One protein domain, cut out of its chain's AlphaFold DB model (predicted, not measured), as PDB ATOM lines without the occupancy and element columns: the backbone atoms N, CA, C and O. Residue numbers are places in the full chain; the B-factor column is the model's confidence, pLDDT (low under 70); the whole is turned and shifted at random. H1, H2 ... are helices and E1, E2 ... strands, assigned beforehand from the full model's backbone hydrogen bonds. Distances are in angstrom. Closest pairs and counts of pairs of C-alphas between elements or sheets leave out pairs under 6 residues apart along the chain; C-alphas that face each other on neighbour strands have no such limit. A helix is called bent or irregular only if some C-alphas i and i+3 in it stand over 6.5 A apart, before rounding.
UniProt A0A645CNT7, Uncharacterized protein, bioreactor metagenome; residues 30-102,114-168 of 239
ATOM      1  N   LYS A  30     -35.839 -20.698  -3.163       40.25
ATOM      2  CA  LYS A  30     -35.518 -20.588  -4.602       40.25
ATOM      3  C   LYS A  30     -34.197 -19.854  -4.873       40.25
ATOM      4  O   LYS A  30     -33.534 -20.152  -5.866       40.25
ATOM      5  N   LEU A  31     -33.755 -18.980  -3.962       44.09
ATOM      6  CA  LEU A  31     -32.441 -18.315  -4.020       44.09
ATOM      7  C   LEU A  31     -31.267 -19.246  -3.673       44.09
ATOM      8  O   LEU A  31     -30.131 -18.968  -4.056       44.09
ATOM      9  N   LYS A  32     -31.511 -20.414  -3.056       48.59
ATOM     10  CA  LYS A  32     -30.459 -21.429  -2.837       48.59
ATOM     11  C   LYS A  32     -29.891 -21.986  -4.147       48.59
ATOM     12  O   LYS A  32     -28.859 -22.657  -4.122       48.59
ATOM     13  N   GLY A  33     -30.522 -21.699  -5.287       63.12
ATOM     14  CA  GLY A  33     -30.202 -22.241  -6.603       63.12
ATOM     15  C   GLY A  33     -29.653 -21.248  -7.625       63.12
ATOM     16  O   GLY A  33     -29.487 -21.648  -8.771       63.12
ATOM     17  N   THR A  34     -29.393 -19.982  -7.288       73.56
ATOM     18  CA  THR A  34     -29.077 -18.941  -8.288       73.56
ATOM     19  C   THR A  34     -27.910 -18.043  -7.862       73.56
ATOM     20  O   THR A  34     -27.584 -17.999  -6.682       73.56
ATOM     21  N   LEU A  35     -27.279 -17.342  -8.810       83.69
ATOM     22  CA  LEU A  35     -26.212 -16.362  -8.565       83.69
ATOM     23  C   LEU A  35     -26.534 -15.039  -9.271       83.69
ATOM     24  O   LEU A  35     -26.900 -15.047 -10.448       83.69
ATOM     25  N   THR A  36     -26.392 -13.913  -8.584       88.88
ATOM     26  CA  THR A  36     -26.598 -12.571  -9.159       88.88
ATOM     27  C   THR A  36     -25.464 -12.177 -10.114       88.88
ATOM     28  O   THR A  36     -24.374 -12.758 -10.077       88.88
ATOM     29  N   MET A  37     -25.673 -11.166 -10.967       88.81
ATOM     30  CA  MET A  37     -24.597 -10.635 -11.822       88.81
ATOM     31  C   MET A  37     -23.463 -10.012 -11.023       88.81
ATOM     32  O   MET A  37     -22.324 -10.038 -11.486       88.81
ATOM     33  N   ASN A  38     -23.759  -9.449  -9.853       88.81
ATOM     34  CA  ASN A  38     -22.730  -8.927  -8.965       88.81
ATOM     35  C   ASN A  38     -21.803 -10.050  -8.475       88.81
ATOM     36  O   ASN A  38     -20.592 -10.003  -8.695       88.81
ATOM     37  N   GLU A  39     -22.376 -11.108  -7.900       90.12
ATOM     38  CA  GLU A  39     -21.614 -12.271  -7.430       90.12
ATOM     39  C   GLU A  39     -20.842 -12.932  -8.574       90.12
ATOM     40  O   GLU A  39     -19.648 -13.205  -8.448       90.12
ATOM     41  N   LEU A  40     -21.496 -13.121  -9.723       90.00
ATOM     42  CA  LEU A  40     -20.881 -13.743 -10.891       90.00
ATOM     43  C   LEU A  40     -19.772 -12.864 -11.484       90.00
ATOM     44  O   LEU A  40     -18.738 -13.370 -11.916       90.00
ATOM     45  N   GLY A  41     -19.972 -11.546 -11.489       89.38
ATOM     46  CA  GLY A  41     -18.988 -10.566 -11.931       89.38
ATOM     47  C   GLY A  41     -17.738 -10.581 -11.061       89.38
ATOM     48  O   GLY A  41     -16.638 -10.621 -11.606       89.38
ATOM     49  N   LYS A  42     -17.889 -10.620  -9.732       91.31
ATOM     50  CA  LYS A  42     -16.768 -10.754  -8.788       91.31
ATOM     51  C   LYS A  42     -16.041 -12.090  -8.924       91.31
ATOM     52  O   LYS A  42     -14.820 -12.125  -8.830       91.31
ATOM     53  N   GLU A  43     -16.772 -13.177  -9.162       91.12
ATOM     54  CA  GLU A  43     -16.172 -14.501  -9.346       91.12
ATOM     55  C   GLU A  43     -15.329 -14.574 -10.630       91.12
ATOM     56  O   GLU A  43     -14.273 -15.205 -10.669       91.12
ATOM     57  N   VAL A  44     -15.803 -13.938 -11.703       89.56
ATOM     58  CA  VAL A  44     -15.170 -14.002 -13.024       89.56
ATOM     59  C   VAL A  44     -14.091 -12.933 -13.223       89.56
ATOM     60  O   VAL A  44     -13.108 -13.197 -13.915       89.56
ATOM     61  N   PHE A  45     -14.261 -11.754 -12.626       89.38
ATOM     62  CA  PHE A  45     -13.340 -10.619 -12.723       89.38
ATOM     63  C   PHE A  45     -12.887 -10.155 -11.326       89.38
ATOM     64  O   PHE A  45     -13.193  -9.024 -10.929       89.38
ATOM     65  N   PRO A  46     -12.194 -11.012 -10.551       90.56
ATOM     66  CA  PRO A  46     -11.795 -10.700  -9.177       90.56
ATOM     67  C   PRO A  46     -10.806  -9.528  -9.081       90.56
ATOM     68  O   PRO A  46     -10.642  -8.942  -8.016       90.56
ATOM     69  N   GLU A  47     -10.138  -9.183 -10.181       89.12
ATOM     70  CA  GLU A  47      -9.205  -8.063 -10.278       89.12
ATOM     71  C   GLU A  47      -9.884  -6.687 -10.372       89.12
ATOM     72  O   GLU A  47      -9.214  -5.663 -10.234       89.12
ATOM     73  N   LEU A  48     -11.191  -6.647 -10.648       88.38
ATOM     74  CA  LEU A  48     -11.956  -5.413 -10.819       88.38
ATOM     75  C   LEU A  48     -12.727  -5.069  -9.541       88.38
ATOM     76  O   LEU A  48     -13.151  -5.948  -8.792       88.38
ATOM     77  N   ASP A  49     -12.980  -3.777  -9.323       92.88
ATOM     78  CA  ASP A  49     -13.905  -3.353  -8.274       92.88
ATOM     79  C   ASP A  49     -15.331  -3.860  -8.554       92.88
ATOM     80  O   ASP A  49     -15.715  -4.115  -9.698       92.88
ATOM     81  N   GLU A  50     -16.132  -3.975  -7.496       88.75
ATOM     82  CA  GLU A  50     -17.502  -4.504  -7.530       88.75
ATOM     83  C   GLU A  50     -18.403  -3.846  -8.581       88.75
ATOM     84  O   GLU A  50     -19.171  -4.521  -9.270       88.75
ATOM     85  N   ILE A  51     -18.315  -2.525  -8.734       89.00
ATOM     86  CA  ILE A  51     -19.174  -1.795  -9.664       89.00
ATOM     87  C   ILE A  51     -18.740  -2.105 -11.098       89.00
ATOM     88  O   ILE A  51     -19.580  -2.367 -11.967       89.00
ATOM     89  N   THR A  52     -17.435  -2.086 -11.361       87.88
ATOM     90  CA  THR A  52     -16.884  -2.349 -12.692       87.88
ATOM     91  C   THR A  52     -17.084  -3.804 -13.115       87.88
ATOM     92  O   THR A  52     -17.496  -4.044 -14.254       87.88
ATOM     93  N   SER A  53     -16.874  -4.769 -12.215       89.44
ATOM     94  CA  SER A  53     -17.081  -6.197 -12.490       89.44
ATOM     95  C   SER A  53     -18.549  -6.499 -12.811       89.44
ATOM     96  O   SER A  53     -18.837  -7.103 -13.849       89.44
ATOM     97  N   THR A  54     -19.487  -5.967 -12.017       90.00
ATOM     98  CA  THR A  54     -20.937  -6.116 -12.237       90.00
ATOM     99  C   THR A  54     -21.373  -5.504 -13.568       90.00
ATOM    100  O   THR A  54     -22.111  -6.122 -14.343       90.00
ATOM    101  N   ARG A  55     -20.899  -4.289 -13.887       88.06
ATOM    102  CA  ARG A  55     -21.213  -3.613 -15.159       88.06
ATOM    103  C   ARG A  55     -20.678  -4.387 -16.356       88.06
ATOM    104  O   ARG A  55     -21.386  -4.510 -17.359       88.06
ATOM    105  N   LYS A  56     -19.448  -4.900 -16.264       88.12
ATOM    106  CA  LYS A  56     -18.829  -5.715 -17.313       88.12
ATOM    107  C   LYS A  56     -19.617  -7.006 -17.520       88.12
ATOM    108  O   LYS A  56     -20.002  -7.284 -18.655       88.12
ATOM    109  N   ALA A  57     -19.943  -7.720 -16.443       90.25
ATOM    110  CA  ALA A  57     -20.722  -8.951 -16.511       90.25
ATOM    111  C   ALA A  57     -22.118  -8.731 -17.109       90.25
ATOM    112  O   ALA A  57     -22.481  -9.379 -18.087       90.25
ATOM    113  N   SER A  58     -22.851  -7.728 -16.622       90.31
ATOM    114  CA  SER A  58     -24.193  -7.384 -17.115       90.31
ATOM    115  C   SER A  58     -24.204  -6.935 -18.578       90.31
ATOM    116  O   SER A  58     -25.181  -7.134 -19.303       90.31
ATOM    117  N   LYS A  59     -23.142  -6.261 -19.031       88.94
ATOM    118  CA  LYS A  59     -23.000  -5.871 -20.435       88.94
ATOM    119  C   LYS A  59     -22.795  -7.103 -21.314       88.94
ATOM    120  O   LYS A  59     -23.547  -7.285 -22.264       88.94
ATOM    121  N   ILE A  60     -21.828  -7.950 -20.955       88.38
ATOM    122  CA  ILE A  60     -21.541  -9.198 -21.667       88.38
ATOM    123  C   ILE A  60     -22.792 -10.073 -21.729       88.38
ATOM    124  O   ILE A  60     -23.188 -10.484 -22.812       88.38
ATOM    125  N   PHE A  61     -23.453 -10.295 -20.592       88.81
ATOM    126  CA  PHE A  61     -24.680 -11.082 -20.497       88.81
ATOM    127  C   PHE A  61     -25.740 -10.618 -21.506       88.81
ATOM    128  O   PHE A  61     -26.218 -11.408 -22.320       88.81
ATOM    129  N   ARG A  62     -26.051  -9.315 -21.527       87.94
ATOM    130  CA  ARG A  62     -27.034  -8.750 -22.465       87.94
ATOM    131  C   ARG A  62     -26.614  -8.906 -23.922       87.94
ATOM    132  O   ARG A  62     -27.455  -9.228 -24.763       87.94
ATOM    133  N   ASP A  63     -25.338  -8.693 -24.223       84.94
ATOM    134  CA  ASP A  63     -24.824  -8.835 -25.583       84.94
ATOM    135  C   ASP A  63     -24.879 -10.312 -26.044       84.94
ATOM    136  O   ASP A  63     -25.255 -10.585 -27.188       84.94
ATOM    137  N   VAL A  64     -24.584 -11.281 -25.161       83.00
ATOM    138  CA  VAL A  64     -24.749 -12.730 -25.411       83.00
ATOM    139  C   VAL A  64     -26.210 -13.063 -25.679       83.00
ATOM    140  O   VAL A  64     -26.507 -13.660 -26.711       83.00
ATOM    141  N   CYS A  65     -27.127 -12.651 -24.796       83.62
ATOM    142  CA  CYS A  65     -28.560 -12.902 -24.963       83.62
ATOM    143  C   CYS A  65     -29.058 -12.370 -26.309       83.62
ATOM    144  O   CYS A  65     -29.721 -13.089 -27.052       83.62
ATOM    145  N   LYS A  66     -28.655 -11.151 -26.686       83.75
ATOM    146  CA  LYS A  66     -29.016 -10.559 -27.977       83.75
ATOM    147  C   LYS A  66     -28.537 -11.403 -29.162       83.75
ATOM    148  O   LYS A  66     -29.313 -11.635 -30.087       83.75
ATOM    149  N   LYS A  67     -27.280 -11.856 -29.155       76.31
ATOM    150  CA  LYS A  67     -26.719 -12.676 -30.244       76.31
ATOM    151  C   LYS A  67     -27.344 -14.073 -30.306       76.31
ATOM    152  O   LYS A  67     -27.651 -14.548 -31.394       76.31
ATOM    153  N   ALA A  68     -27.588 -14.687 -29.152       74.81
ATOM    154  CA  ALA A  68     -28.226 -15.996 -29.030       74.81
ATOM    155  C   ALA A  68     -29.762 -15.945 -29.184       74.81
ATOM    156  O   ALA A  68     -30.418 -16.978 -29.080       74.81
ATOM    157  N   LYS A  69     -30.341 -14.761 -29.442       79.12
ATOM    158  CA  LYS A  69     -31.795 -14.526 -29.539       79.12
ATOM    159  C   LYS A  69     -32.564 -14.987 -28.293       79.12
ATOM    160  O   LYS A  69     -33.682 -15.484 -28.390       79.12
ATOM    161  N   LEU A  70     -31.957 -14.801 -27.127       79.12
ATOM    162  CA  LEU A  70     -32.558 -15.056 -25.824       79.12
ATOM    163  C   LEU A  70     -33.124 -13.764 -25.254       79.12
ATOM    164  O   LEU A  70     -32.504 -12.706 -25.371       79.12
ATOM    165  N   ASP A  71     -34.282 -13.862 -24.608       79.94
ATOM    166  CA  ASP A  71     -34.860 -12.740 -23.879       79.94
ATOM    167  C   ASP A  71     -34.164 -12.605 -22.509       79.94
ATOM    168  O   ASP A  71     -34.325 -13.481 -21.654       79.94
ATOM    169  N   PRO A  72     -33.380 -11.536 -22.265       79.56
ATOM    170  CA  PRO A  72     -32.707 -11.341 -20.983       79.56
ATOM    171  C   PRO A  72     -33.692 -11.146 -19.820       79.56
ATOM    172  O   PRO A  72     -33.313 -11.376 -18.672       79.56
ATOM    173  N   GLU A  73     -34.948 -10.759 -20.078       80.88
ATOM    174  CA  GLU A  73     -35.967 -10.626 -19.029       80.88
ATOM    175  C   GLU A  73     -36.314 -11.978 -18.385       80.88
ATOM    176  O   GLU A  73     -36.753 -12.010 -17.238       80.88
ATOM    177  N   MET A  74     -36.025 -13.099 -19.057       73.62
ATOM    178  CA  MET A  74     -36.148 -14.440 -18.471       73.62
ATOM    179  C   MET A  74     -35.228 -14.672 -17.267       73.62
ATOM    180  O   MET A  74     -35.492 -15.557 -16.458       73.62
ATOM    181  N   TYR A  75     -34.152 -13.894 -17.158       76.19
ATOM    182  CA  TYR A  75     -33.160 -14.000 -16.091       76.19
ATOM    183  C   TYR A  75     -33.297 -12.876 -15.068       76.19
ATOM    184  O   TYR A  75     -32.472 -12.758 -14.172       76.19
ATOM    185  N   LYS A  76     -34.287 -11.995 -15.205       79.19
ATOM    186  CA  LYS A  76     -34.388 -10.804 -14.369       79.19
ATOM    187  C   LYS A  76     -35.078 -11.118 -13.048       79.19
ATOM    188  O   LYS A  76     -36.198 -11.624 -13.036       79.19
ATOM    189  N   SER A  77     -34.437 -10.745 -11.946       73.88
ATOM    190  CA  SER A  77     -35.051 -10.684 -10.622       73.88
ATOM    191  C   SER A  77     -34.947  -9.262 -10.097       73.88
ATOM    192  O   SER A  77     -33.853  -8.733  -9.902       73.88
ATOM    193  N   GLU A  78     -36.099  -8.627  -9.895       75.56
ATOM    194  CA  GLU A  78     -36.211  -7.244  -9.428       75.56
ATOM    195  C   GLU A  78     -35.373  -6.242 -10.247       75.56
ATOM    196  O   GLU A  78     -35.822  -5.749 -11.287       75.56
ATOM    197  N   ARG A  79     -34.171  -5.910  -9.756       70.38
ATOM    198  CA  ARG A  79     -33.253  -4.906 -10.306       70.38
ATOM    199  C   ARG A  79     -32.014  -5.498 -10.980       70.38
ATOM    200  O   ARG A  79     -31.288  -4.729 -11.605       70.38
ATOM    201  N   ASP A  80     -31.778  -6.806 -10.876       74.19
ATOM    202  CA  ASP A  80     -30.587  -7.465 -11.426       74.19
ATOM    203  C   ASP A  80     -30.942  -8.715 -12.251       74.19
ATOM    204  O   ASP A  80     -32.086  -9.177 -12.265       74.19
ATOM    205  N   TYR A  81     -29.962  -9.256 -12.974       83.75
ATOM    206  CA  TYR A  81     -30.069 -10.576 -13.586       83.75
ATOM    207  C   TYR A  81     -29.534 -11.647 -12.636       83.75
ATOM    208  O   TYR A  81     -28.532 -11.453 -11.947       83.75
ATOM    209  N   VAL A  82     -30.189 -12.802 -12.631       83.44
ATOM    210  CA  VAL A  82     -29.844 -13.944 -11.794       83.44
ATOM    211  C   VAL A  82     -29.708 -15.178 -12.668       83.44
ATOM    212  O   VAL A  82     -30.580 -15.510 -13.473       83.44
ATOM    213  N   ILE A  83     -28.581 -15.856 -12.513       81.88
ATOM    214  CA  ILE A  83     -28.215 -17.032 -13.285       81.88
ATOM    215  C   ILE A  83     -28.511 -18.284 -12.463       81.88
ATOM    216  O   ILE A  83     -28.008 -18.411 -11.344       81.88
ATOM    217  N   PRO A  84     -29.277 -19.244 -13.004       76.75
ATOM    218  CA  PRO A  84     -29.463 -20.541 -12.369       76.75
ATOM    219  C   PRO A  84     -28.128 -21.268 -12.176       76.75
ATOM    220  O   PRO A  84     -27.325 -21.335 -13.112       76.75
ATOM    221  N   LYS A  85     -27.925 -21.883 -11.002       75.19
ATOM    222  CA  LYS A  85     -26.717 -22.648 -10.640       75.19
ATOM    223  C   LYS A  85     -26.365 -23.695 -11.688       75.19
ATOM    224  O   LYS A  85     -25.201 -23.804 -12.057       75.19
ATOM    225  N   GLY A  86     -27.376 -24.364 -12.247       72.62
ATOM    226  CA  GLY A  86     -27.208 -25.346 -13.321       72.62
ATOM    227  C   GLY A  86     -26.601 -24.795 -14.618       72.62
ATOM    228  O   GLY A  86     -26.120 -25.575 -15.420       72.62
ATOM    229  N   SER A  87     -26.583 -23.474 -14.842       75.56
ATOM    230  CA  SER A  87     -25.928 -22.840 -16.008       75.56
ATOM    231  C   SER A  87     -24.675 -22.042 -15.675       75.56
ATOM    232  O   SER A  87     -24.053 -21.486 -16.581       75.56
ATOM    233  N   LEU A  88     -24.293 -21.953 -14.399       81.81
ATOM    234  CA  LEU A  88     -23.123 -21.170 -14.007       81.81
ATOM    235  C   LEU A  88     -21.834 -21.612 -14.705       81.81
ATOM    236  O   LEU A  88     -21.109 -20.713 -15.132       81.81
ATOM    237  N   PRO A  89     -21.538 -22.920 -14.889       84.25
ATOM    238  CA  PRO A  89     -20.338 -23.334 -15.615       84.25
ATOM    239  C   PRO A  89     -20.250 -22.680 -17.000       84.25
ATOM    240  O   PRO A  89     -19.234 -22.072 -17.338       84.25
ATOM    241  N   PHE A  90     -21.356 -22.677 -17.752       82.38
ATOM    242  CA  PHE A  90     -21.433 -22.010 -19.052       82.38
ATOM    243  C   PHE A  90     -21.239 -20.499 -18.956       82.38
ATOM    244  O   PHE A  90     -20.387 -19.941 -19.648       82.38
ATOM    245  N   TRP A  91     -22.003 -19.818 -18.099       85.56
ATOM    246  CA  TRP A  91     -21.936 -18.359 -17.998       85.56
ATOM    247  C   TRP A  91     -20.566 -17.861 -17.545       85.56
ATOM    248  O   TRP A  91     -20.099 -16.846 -18.058       85.56
ATOM    249  N   ARG A  92     -19.876 -18.596 -16.667       89.12
ATOM    250  CA  ARG A  92     -18.493 -18.299 -16.267       89.12
ATOM    251  C   ARG A  92     -17.543 -18.341 -17.456       89.12
ATOM    252  O   ARG A  92     -16.790 -17.390 -17.661       89.12
ATOM    253  N   VAL A  93     -17.589 -19.410 -18.252       86.75
ATOM    254  CA  VAL A  93     -16.735 -19.560 -19.441       86.75
ATOM    255  C   VAL A  93     -17.015 -18.448 -20.446       86.75
ATOM    256  O   VAL A  93     -16.077 -17.837 -20.960       86.75
ATOM    257  N   ILE A  94     -18.289 -18.126 -20.670       84.88
ATOM    258  CA  ILE A  94     -18.700 -17.050 -21.576       84.88
ATOM    259  C   ILE A  94     -18.174 -15.708 -21.085       84.88
ATOM    260  O   ILE A  94     -17.497 -15.020 -21.836       84.88
ATOM    261  N   LEU A  95     -18.426 -15.341 -19.830       87.50
ATOM    262  CA  LEU A  95     -18.010 -14.055 -19.271       87.50
ATOM    263  C   LEU A  95     -16.491 -13.862 -19.328       87.50
ATOM    264  O   LEU A  95     -16.029 -12.792 -19.725       87.50
ATOM    265  N   ARG A  96     -15.714 -14.906 -19.012       85.25
ATOM    266  CA  ARG A  96     -14.242 -14.875 -19.099       85.25
ATOM    267  C   ARG A  96     -13.744 -14.662 -20.525       85.25
ATOM    268  O   ARG A  96     -12.708 -14.031 -20.725       85.25
ATOM    269  N   ASN A  97     -14.468 -15.189 -21.511       78.00
ATOM    270  CA  ASN A  97     -13.985 -15.310 -22.884       78.00
ATOM    271  C   ASN A  97     -14.757 -14.459 -23.912       78.00
ATOM    272  O   ASN A  97     -14.382 -14.461 -25.082       78.00
ATOM    273  N   TYR A  98     -15.782 -13.693 -23.514       74.88
ATOM    274  CA  TYR A  98     -16.675 -12.954 -24.428       74.88
ATOM    275  C   TYR A  98     -15.967 -11.898 -25.292       74.88
ATOM    276  O   TYR A  98     -16.451 -11.530 -26.361       74.88
ATOM    277  N   ASN A  99     -14.762 -11.489 -24.901       66.75
ATOM    278  CA  ASN A  99     -13.852 -10.665 -25.700       66.75
ATOM    279  C   ASN A  99     -13.207 -11.420 -26.888       66.75
ATOM    280  O   ASN A  99     -12.208 -10.974 -27.451       66.75
ATOM    281  N   TYR A 100     -13.750 -12.574 -27.286       50.81
ATOM    282  CA  TYR A 100     -13.388 -13.272 -28.524       50.81
ATOM    283  C   TYR A 100     -13.607 -12.383 -29.770       50.81
ATOM    284  O   TYR A 100     -12.970 -12.588 -30.799       50.81
ATOM    285  N   GLU A 101     -14.440 -11.347 -29.639       46.22
ATOM    286  CA  GLU A 101     -14.656 -10.282 -30.618       46.22
ATOM    287  C   GLU A 101     -14.374  -8.903 -29.994       46.22
ATOM    288  O   GLU A 101     -15.268  -8.054 -29.929       46.22
ATOM    289  N   ASP A 102     -13.164  -8.659 -29.475       41.97
ATOM    290  CA  ASP A 102     -12.778  -7.299 -29.076       41.97
ATOM    291  C   ASP A 102     -12.854  -6.369 -30.301       41.97
ATOM    292  O   ASP A 102     -11.926  -6.224 -31.102       41.97
ATOM    293  N   SER A 114      -5.833 -16.096 -31.118       68.06
ATOM    294  CA  SER A 114      -4.868 -17.123 -31.507       68.06
ATOM    295  C   SER A 114      -5.488 -18.523 -31.445       68.06
ATOM    296  O   SER A 114      -6.406 -18.785 -30.660       68.06
ATOM    297  N   LYS A 115      -4.954 -19.453 -32.247       66.44
ATOM    298  CA  LYS A 115      -5.388 -20.860 -32.252       66.44
ATOM    299  C   LYS A 115      -5.378 -21.462 -30.842       66.44
ATOM    300  O   LYS A 115      -6.362 -22.067 -30.437       66.44
ATOM    301  N   ASN A 116      -4.335 -21.197 -30.052       70.56
ATOM    302  CA  ASN A 116      -4.218 -21.701 -28.678       70.56
ATOM    303  C   ASN A 116      -5.283 -21.116 -27.737       70.56
ATOM    304  O   ASN A 116      -5.857 -21.852 -26.937       70.56
ATOM    305  N   LYS A 117      -5.587 -19.813 -27.843       72.56
ATOM    306  CA  LYS A 117      -6.657 -19.185 -27.048       72.56
ATOM    307  C   LYS A 117      -8.027 -19.749 -27.434       72.56
ATOM    308  O   LYS A 117      -8.846 -20.007 -26.562       72.56
ATOM    309  N   SER A 118      -8.232 -20.006 -28.724       69.81
ATOM    310  CA  SER A 118      -9.444 -20.637 -29.255       69.81
ATOM    311  C   SER A 118      -9.602 -22.077 -28.777       69.81
ATOM    312  O   SER A 118     -10.675 -22.446 -28.320       69.81
ATOM    313  N   MET A 119      -8.528 -22.871 -28.798       70.75
ATOM    314  CA  MET A 119      -8.530 -24.232 -28.256       70.75
ATOM    315  C   MET A 119      -8.818 -24.251 -26.758       70.75
ATOM    316  O   MET A 119      -9.654 -25.032 -26.319       70.75
ATOM    317  N   LYS A 120      -8.178 -23.377 -25.972       79.94
ATOM    318  CA  LYS A 120      -8.446 -23.287 -24.531       79.94
ATOM    319  C   LYS A 120      -9.910 -22.939 -24.259       79.94
ATOM    320  O   LYS A 120     -10.563 -23.644 -23.501       79.94
ATOM    321  N   PHE A 121     -10.425 -21.907 -24.925       77.94
ATOM    322  CA  PHE A 121     -11.822 -21.500 -24.797       77.94
ATOM    323  C   PHE A 121     -12.792 -22.632 -25.155       77.94
ATOM    324  O   PHE A 121     -13.722 -22.906 -24.407       77.94
ATOM    325  N   ILE A 122     -12.562 -23.321 -26.273       75.19
ATOM    326  CA  ILE A 122     -13.428 -24.424 -26.697       75.19
ATOM    327  C   ILE A 122     -13.353 -25.610 -25.749       75.19
ATOM    328  O   ILE A 122     -14.381 -26.223 -25.476       75.19
ATOM    329  N   LYS A 123     -12.171 -25.925 -25.220       79.25
ATOM    330  CA  LYS A 123     -12.032 -26.964 -24.205       79.25
ATOM    331  C   LYS A 123     -12.864 -26.622 -22.964       79.25
ATOM    332  O   LYS A 123     -13.682 -27.439 -22.563       79.25
ATOM    333  N   GLU A 124     -12.724 -25.402 -22.442       83.50
ATOM    334  CA  GLU A 124     -13.523 -24.906 -21.311       83.50
ATOM    335  C   GLU A 124     -15.031 -24.936 -21.621       83.50
ATOM    336  O   GLU A 124     -15.834 -25.276 -20.758       83.50
ATOM    337  N   LEU A 125     -15.429 -24.623 -22.858       79.50
ATOM    338  CA  LEU A 125     -16.831 -24.645 -23.283       79.50
ATOM    339  C   LEU A 125     -17.400 -26.070 -23.368       79.50
ATOM    340  O   LEU A 125     -18.545 -26.289 -22.979       79.50
ATOM    341  N   ILE A 126     -16.620 -27.033 -23.870       77.19
ATOM    342  CA  ILE A 126     -17.002 -28.454 -23.912       77.19
ATOM    343  C   ILE A 126     -17.117 -29.006 -22.490       77.19
ATOM    344  O   ILE A 126     -18.102 -29.665 -22.184       77.19
ATOM    345  N   GLU A 127     -16.151 -28.709 -21.623       83.38
ATOM    346  CA  GLU A 127     -16.170 -29.141 -20.221       83.38
ATOM    347  C   GLU A 127     -17.364 -28.538 -19.471       83.38
ATOM    348  O   GLU A 127     -18.085 -29.265 -18.794       83.38
ATOM    349  N   ALA A 128     -17.648 -27.244 -19.663       82.00
ATOM    350  CA  ALA A 128     -18.839 -26.611 -19.104       82.00
ATOM    351  C   ALA A 128     -20.132 -27.251 -19.631       82.00
ATOM    352  O   ALA A 128     -21.085 -27.402 -18.870       82.00
ATOM    353  N   LYS A 129     -20.169 -27.660 -20.907       76.75
ATOM    354  CA  LYS A 129     -21.307 -28.398 -21.465       76.75
ATOM    355  C   LYS A 129     -21.494 -29.751 -20.807       76.75
ATOM    356  O   LYS A 129     -22.602 -30.055 -20.386       76.75
ATOM    357  N   GLU A 130     -20.429 -30.539 -20.721       77.50
ATOM    358  CA  GLU A 130     -20.448 -31.859 -20.094       77.50
ATOM    359  C   GLU A 130     -20.851 -31.746 -18.613       77.50
ATOM    360  O   GLU A 130     -21.687 -32.513 -18.146       77.50
ATOM    361  N   GLU A 131     -20.328 -30.756 -17.885       79.62
ATOM    362  CA  GLU A 131     -20.705 -30.483 -16.494       79.62
ATOM    363  C   GLU A 131     -22.190 -30.134 -16.367       79.62
ATOM    364  O   GLU A 131     -22.873 -30.676 -15.498       79.62
ATOM    365  N   VAL A 132     -22.715 -29.260 -17.228       73.44
ATOM    366  CA  VAL A 132     -24.138 -28.916 -17.199       73.44
ATOM    367  C   VAL A 132     -25.006 -30.105 -17.588       73.44
ATOM    368  O   VAL A 132     -25.955 -30.386 -16.867       73.44
ATOM    369  N   ASP A 133     -24.660 -30.845 -18.641       72.25
ATOM    370  CA  ASP A 133     -25.395 -32.039 -19.069       72.25
ATOM    371  C   ASP A 133     -25.446 -33.103 -17.954       72.25
ATOM    372  O   ASP A 133     -26.492 -33.709 -17.726       72.25
ATOM    373  N   ASN A 134     -24.348 -33.286 -17.211       73.06
ATOM    374  CA  ASN A 134     -24.259 -34.233 -16.093       73.06
ATOM    375  C   ASN A 134     -24.980 -33.745 -14.823       73.06
ATOM    376  O   ASN A 134     -25.485 -34.560 -14.053       73.06
ATOM    377  N   ASN A 135     -25.039 -32.427 -14.598       66.94
ATOM    378  CA  ASN A 135     -25.689 -31.811 -13.435       66.94
ATOM    379  C   ASN A 135     -27.179 -31.499 -13.658       66.94
ATOM    380  O   ASN A 135     -27.839 -30.941 -12.772       66.94
ATOM    381  N   LEU A 136     -27.740 -31.856 -14.819       62.97
ATOM    382  CA  LEU A 136     -29.181 -31.833 -15.052       62.97
ATOM    383  C   LEU A 136     -29.859 -32.910 -14.200       62.97
ATOM    384  O   LEU A 136     -30.141 -34.020 -14.643       62.97
ATOM    385  N   THR A 137     -30.163 -32.559 -12.954       55.66
ATOM    386  CA  THR A 137     -31.145 -33.291 -12.154       55.66
ATOM    387  C   THR A 137     -32.502 -33.285 -12.871       55.66
ATOM    388  O   THR A 137     -32.830 -32.348 -13.606       55.66
ATOM    389  N   TYR A 138     -33.324 -34.316 -12.645       43.97
ATOM    390  CA  TYR A 138     -34.674 -34.449 -13.223       43.97
ATOM    391  C   TYR A 138     -35.572 -33.208 -13.016       43.97
ATOM    392  O   TYR A 138     -36.478 -32.967 -13.812       43.97
ATOM    393  N   GLU A 139     -35.299 -32.379 -12.005       48.06
ATOM    394  CA  GLU A 139     -36.003 -31.114 -11.752       48.06
ATOM    395  C   GLU A 139     -35.601 -29.976 -12.716       48.06
ATOM    396  O   GLU A 139     -36.440 -29.153 -13.079       48.06
ATOM    397  N   ASN A 140     -34.356 -29.954 -13.208       51.84
ATOM    398  CA  ASN A 140     -33.860 -28.963 -14.178       51.84
ATOM    399  C   ASN A 140     -34.209 -29.315 -15.640       51.84
ATOM    400  O   ASN A 140     -34.157 -28.452 -16.520       51.84
ATOM    401  N   LEU A 141     -34.599 -30.569 -15.904       48.22
ATOM    402  CA  LEU A 141     -35.032 -31.075 -17.216       48.22
ATOM    403  C   LEU A 141     -36.334 -30.429 -17.719       48.22
ATOM    404  O   LEU A 141     -36.596 -30.423 -18.921       48.22
ATOM    405  N   TYR A 142     -37.140 -29.846 -16.827       44.97
ATOM    406  CA  TYR A 142     -38.468 -29.342 -17.181       44.97
ATOM    407  C   TYR A 142     -38.487 -27.989 -17.896       44.97
ATOM    408  O   TYR A 142     -39.525 -27.614 -18.445       44.97
ATOM    409  N   ASN A 143     -37.378 -27.247 -17.941       59.00
ATOM    410  CA  ASN A 143     -37.378 -25.953 -18.612       59.00
ATOM    411  C   ASN A 143     -36.767 -26.046 -20.015       59.00
ATOM    412  O   ASN A 143     -35.594 -25.746 -20.219       59.00
ATOM    413  N   ALA A 144     -37.581 -26.414 -21.011       61.00
ATOM    414  CA  ALA A 144     -37.176 -26.429 -22.421       61.00
ATOM    415  C   ALA A 144     -36.526 -25.102 -22.865       61.00
ATOM    416  O   ALA A 144     -35.607 -25.101 -23.678       61.00
ATOM    417  N   SER A 145     -36.934 -23.969 -22.279       61.69
ATOM    418  CA  SER A 145     -36.322 -22.667 -22.572       61.69
ATOM    419  C   SER A 145     -34.862 -22.562 -22.110       61.69
ATOM    420  O   SER A 145     -34.057 -21.918 -22.775       61.69
ATOM    421  N   PHE A 146     -34.498 -23.249 -21.026       67.88
ATOM    422  CA  PHE A 146     -33.137 -23.301 -20.497       67.88
ATOM    423  C   PHE A 146     -32.213 -24.144 -21.382       67.88
ATOM    424  O   PHE A 146     -31.119 -23.704 -21.732       67.88
ATOM    425  N   GLN A 147     -32.678 -25.321 -21.814       69.31
ATOM    426  CA  GLN A 147     -31.945 -26.157 -22.771       69.31
ATOM    427  C   GLN A 147     -31.776 -25.454 -24.120       69.31
ATOM    428  O   GLN A 147     -30.685 -25.436 -24.688       69.31
ATOM    429  N   ASN A 148     -32.829 -24.790 -24.597       69.50
ATOM    430  CA  ASN A 148     -32.760 -23.984 -25.812       69.50
ATOM    431  C   ASN A 148     -31.775 -22.817 -25.667       69.50
ATOM    432  O   ASN A 148     -31.048 -22.528 -26.613       69.50
ATOM    433  N   ALA A 149     -31.698 -22.188 -24.489       67.94
ATOM    434  CA  ALA A 149     -30.722 -21.142 -24.207       67.94
ATOM    435  C   ALA A 149     -29.279 -21.653 -24.253       67.94
ATOM    436  O   ALA A 149     -28.446 -21.056 -24.935       67.94
ATOM    437  N   ILE A 150     -28.990 -22.778 -23.595       73.12
ATOM    438  CA  ILE A 150     -27.665 -23.413 -23.635       73.12
ATOM    439  C   ILE A 150     -27.276 -23.762 -25.072       73.12
ATOM    440  O   ILE A 150     -26.183 -23.408 -25.513       73.12
ATOM    441  N   ASN A 151     -28.179 -24.402 -25.817       73.75
ATOM    442  CA  ASN A 151     -27.919 -24.808 -27.195       73.75
ATOM    443  C   ASN A 151     -27.691 -23.599 -28.110       73.75
ATOM    444  O   ASN A 151     -26.727 -23.581 -28.869       73.75
ATOM    445  N   ALA A 152     -28.520 -22.557 -28.001       71.75
ATOM    446  CA  ALA A 152     -28.363 -21.337 -28.790       71.75
ATOM    447  C   ALA A 152     -27.024 -20.638 -28.512       71.75
ATOM    448  O   ALA A 152     -26.358 -20.169 -29.437       71.75
ATOM    449  N   ILE A 153     -26.608 -20.588 -27.244       71.06
ATOM    450  CA  ILE A 153     -25.329 -19.992 -26.864       71.06
ATOM    451  C   ILE A 153     -24.156 -20.852 -27.352       71.06
ATOM    452  O   ILE A 153     -23.197 -20.307 -27.896       71.06
ATOM    453  N   TYR A 154     -24.226 -22.178 -27.213       73.75
ATOM    454  CA  TYR A 154     -23.203 -23.095 -27.723       73.75
ATOM    455  C   TYR A 154     -23.010 -22.937 -29.241       73.75
ATOM    456  O   TYR A 154     -21.890 -22.726 -29.710       73.75
ATOM    457  N   GLU A 155     -24.108 -22.945 -30.000       71.44
ATOM    458  CA  GLU A 155     -24.104 -22.780 -31.458       71.44
ATOM    459  C   GLU A 155     -23.554 -21.420 -31.903       71.44
ATOM    460  O   GLU A 155     -22.838 -21.328 -32.905       71.44
ATOM    461  N   MET A 156     -23.833 -20.350 -31.152       70.44
ATOM    462  CA  MET A 156     -23.258 -19.029 -31.416       70.44
ATOM    463  C   MET A 156     -21.723 -19.077 -31.415       70.44
ATOM    464  O   MET A 156     -21.089 -18.483 -32.285       70.44
ATOM    465  N   PHE A 157     -21.116 -19.800 -30.470       68.38
ATOM    466  CA  PHE A 157     -19.660 -19.920 -30.396       68.38
ATOM    467  C   PHE A 157     -19.094 -20.910 -31.408       68.38
ATOM    468  O   PHE A 157     -18.044 -20.630 -31.984       68.38
ATOM    469  N   TYR A 158     -19.798 -22.008 -31.692       65.62
ATOM    470  CA  TYR A 158     -19.423 -22.946 -32.754       65.62
ATOM    471  C   TYR A 158     -19.243 -22.233 -34.105       65.62
ATOM    472  O   TYR A 158     -18.283 -22.480 -34.838       65.62
ATOM    473  N   ASN A 159     -20.132 -21.282 -34.396       65.81
ATOM    474  CA  ASN A 159     -20.167 -20.558 -35.663       65.81
ATOM    475  C   ASN A 159     -19.343 -19.255 -35.680       65.81
ATOM    476  O   ASN A 159     -19.306 -18.583 -36.709       65.81
ATOM    477  N   ALA A 160     -18.660 -18.896 -34.585       60.75
ATOM    478  CA  ALA A 160     -18.020 -17.586 -34.444       60.75
ATOM    479  C   ALA A 160     -16.834 -17.358 -35.406       60.75
ATOM    480  O   ALA A 160     -16.718 -16.275 -35.972       60.75
ATOM    481  N   THR A 161     -15.947 -18.346 -35.623       62.34
ATOM    482  CA  THR A 161     -14.813 -18.219 -36.573       62.34
ATOM    483  C   THR A 161     -14.388 -19.554 -37.205       62.34
ATOM    484  O   THR A 161     -14.765 -20.634 -36.747       62.34
ATOM    485  N   SER A 162     -13.574 -19.509 -38.273       61.84
ATOM    486  CA  SER A 162     -12.901 -20.700 -38.826       61.84
ATOM    487  C   SER A 162     -11.932 -21.333 -37.821       61.84
ATOM    488  O   SER A 162     -11.941 -22.548 -37.653       61.84
ATOM    489  N   ASN A 163     -11.176 -20.513 -37.081       64.25
ATOM    490  CA  ASN A 163     -10.244 -20.972 -36.046       64.25
ATOM    491  C   ASN A 163     -10.963 -21.724 -34.921       64.25
ATOM    492  O   ASN A 163     -10.415 -22.677 -34.370       64.25
ATOM    493  N   THR A 164     -12.192 -21.317 -34.590       63.28
ATOM    494  CA  THR A 164     -13.026 -22.011 -33.606       63.28
ATOM    495  C   THR A 164     -13.387 -23.415 -34.082       63.28
ATOM    496  O   THR A 164     -13.205 -24.378 -33.343       63.28
ATOM    497  N   ARG A 165     -13.824 -23.550 -35.339       64.31
ATOM    498  CA  ARG A 165     -14.165 -24.850 -35.939       64.31
ATOM    499  C   ARG A 165     -12.950 -25.772 -36.028       64.31
ATOM    500  O   ARG A 165     -13.039 -26.927 -35.627       64.31
ATOM    501  N   GLU A 166     -11.801 -25.255 -36.457       65.50
ATOM    502  CA  GLU A 166     -10.546 -26.019 -36.485       65.50
ATOM    503  C   GLU A 166     -10.096 -26.466 -35.086       65.50
ATOM    504  O   GLU A 166      -9.650 -27.601 -34.910       65.50
ATOM    505  N   ALA A 167     -10.230 -25.596 -34.079       67.19
ATOM    506  CA  ALA A 167      -9.917 -25.921 -32.690       67.19
ATOM    507  C   ALA A 167     -10.841 -27.014 -32.127       67.19
ATOM    508  O   ALA A 167     -10.368 -27.922 -31.446       67.19
ATOM    509  N   ILE A 168     -12.138 -26.955 -32.447       65.56
ATOM    510  CA  ILE A 168     -13.117 -27.989 -32.093       65.56
ATOM    511  C   ILE A 168     -12.728 -29.325 -32.727       65.56
ATOM    512  O   ILE A 168     -12.632 -30.331 -32.025       65.56
TER     513      ILE A 168
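This is residues 30 to 102 and 114 to 168 of the 239 residues of an uncharacterized protein of bioreactor metagenome (UniProt A0A645CNT7). Helix H5 runs through the middle of a helical domain, with H6 and H7 alongside it in a loose three-helix bundle and H2 and H3 crossing it on another side. A small two-stranded sheet, E1 and E2, sits by the first residues of H5, and H8 packs on the early part of H6, far from that sheet. The 128 printed residues hold eight named helices and two named strands, in the order H1 E1 H2 H3 H4 E2 H5 H6 H7 H8; the strands are antiparallel and the class is mostly helix. The whole is compact, with a radius of gyration of the C-alphas of 14.4 A and spans of 41 by 38 by 23 A.

The sheet has E1, residues 34 to 36, and E2, residues 80 to 84, 13.2 A long. H1, residues 30 to 33, begins at C-alpha 30 (-35.518, -20.588, -4.602). H2 is residues 37 to 44, H3 residues 50 to 67, 25.8 A, and H4 residues 72 to 75. H5, residues 85 to 101, spans 26.4 A; it is irregular, with C-alphas 96 and 99 7.8 A apart, and has a kink of 40 degrees near residue 95. H6, residues 115 to 135, is the longest helix at 29.8 A and begins at C-alpha 115 (-5.388, -20.860, -32.252). H7, residues 144 to 158, spans 20.8 A, and H8, residues 162 to 168, ends at C-alpha 168 (-13.117, -27.989, -32.093).

In E1 and E2, N 35 and O 83 are within hydrogen-bond range at 2.8 A, as are N 83 and O 35 at 2.8 A. The closest C-alphas of H4 and E2, Tyr 75 and Tyr 81, are 5.2 A apart. H2 and H3 touch about perpendicular at 81 degrees, closest at the C-alphas of Asn 38 and Thr 54, 4.7 A. With residues 57 to 61 alone, H3 touches H5 about perpendicular at 86 degrees, C-alphas 57 and 95 being closest at 6.4 A. H5, H6 and H7 form an up-and-down bundle, each running against the one before. H5 and H6 touch at a shallow tilt of 15 degrees, opposite ways, closest at the C-alphas of Pro 89 and Ala 128, 5.0 A. H7 is close but not clearly touching H5, with C-alphas 87 and 150 closest at 7.8 A. H8 touches H6 at a steep tilt of 50 degrees, closest at C-alphas 119 and 167, 4.9 A; H5 and H8 are apart. H1 touches no helix. Every O i to N i+4 pair is within hydrogen-bond range in H2, H3, H6, H7 and H8, but 8 of 13 in H5; H1 and H4 are too short for such a pair.

The C-alphas farthest apart, Glu 78 and Glu 166, are 41.8 A apart. Residues 103 to 113 are not printed, and C-alphas 102 and 114 are 12.8 A apart across the cut. Of the links printed whole, H6 to H7 is short and the others are tight. Mean pLDDT of the printed part is 75.0, with 38 residues under 70, among them 135 to 149 and 157 to 168.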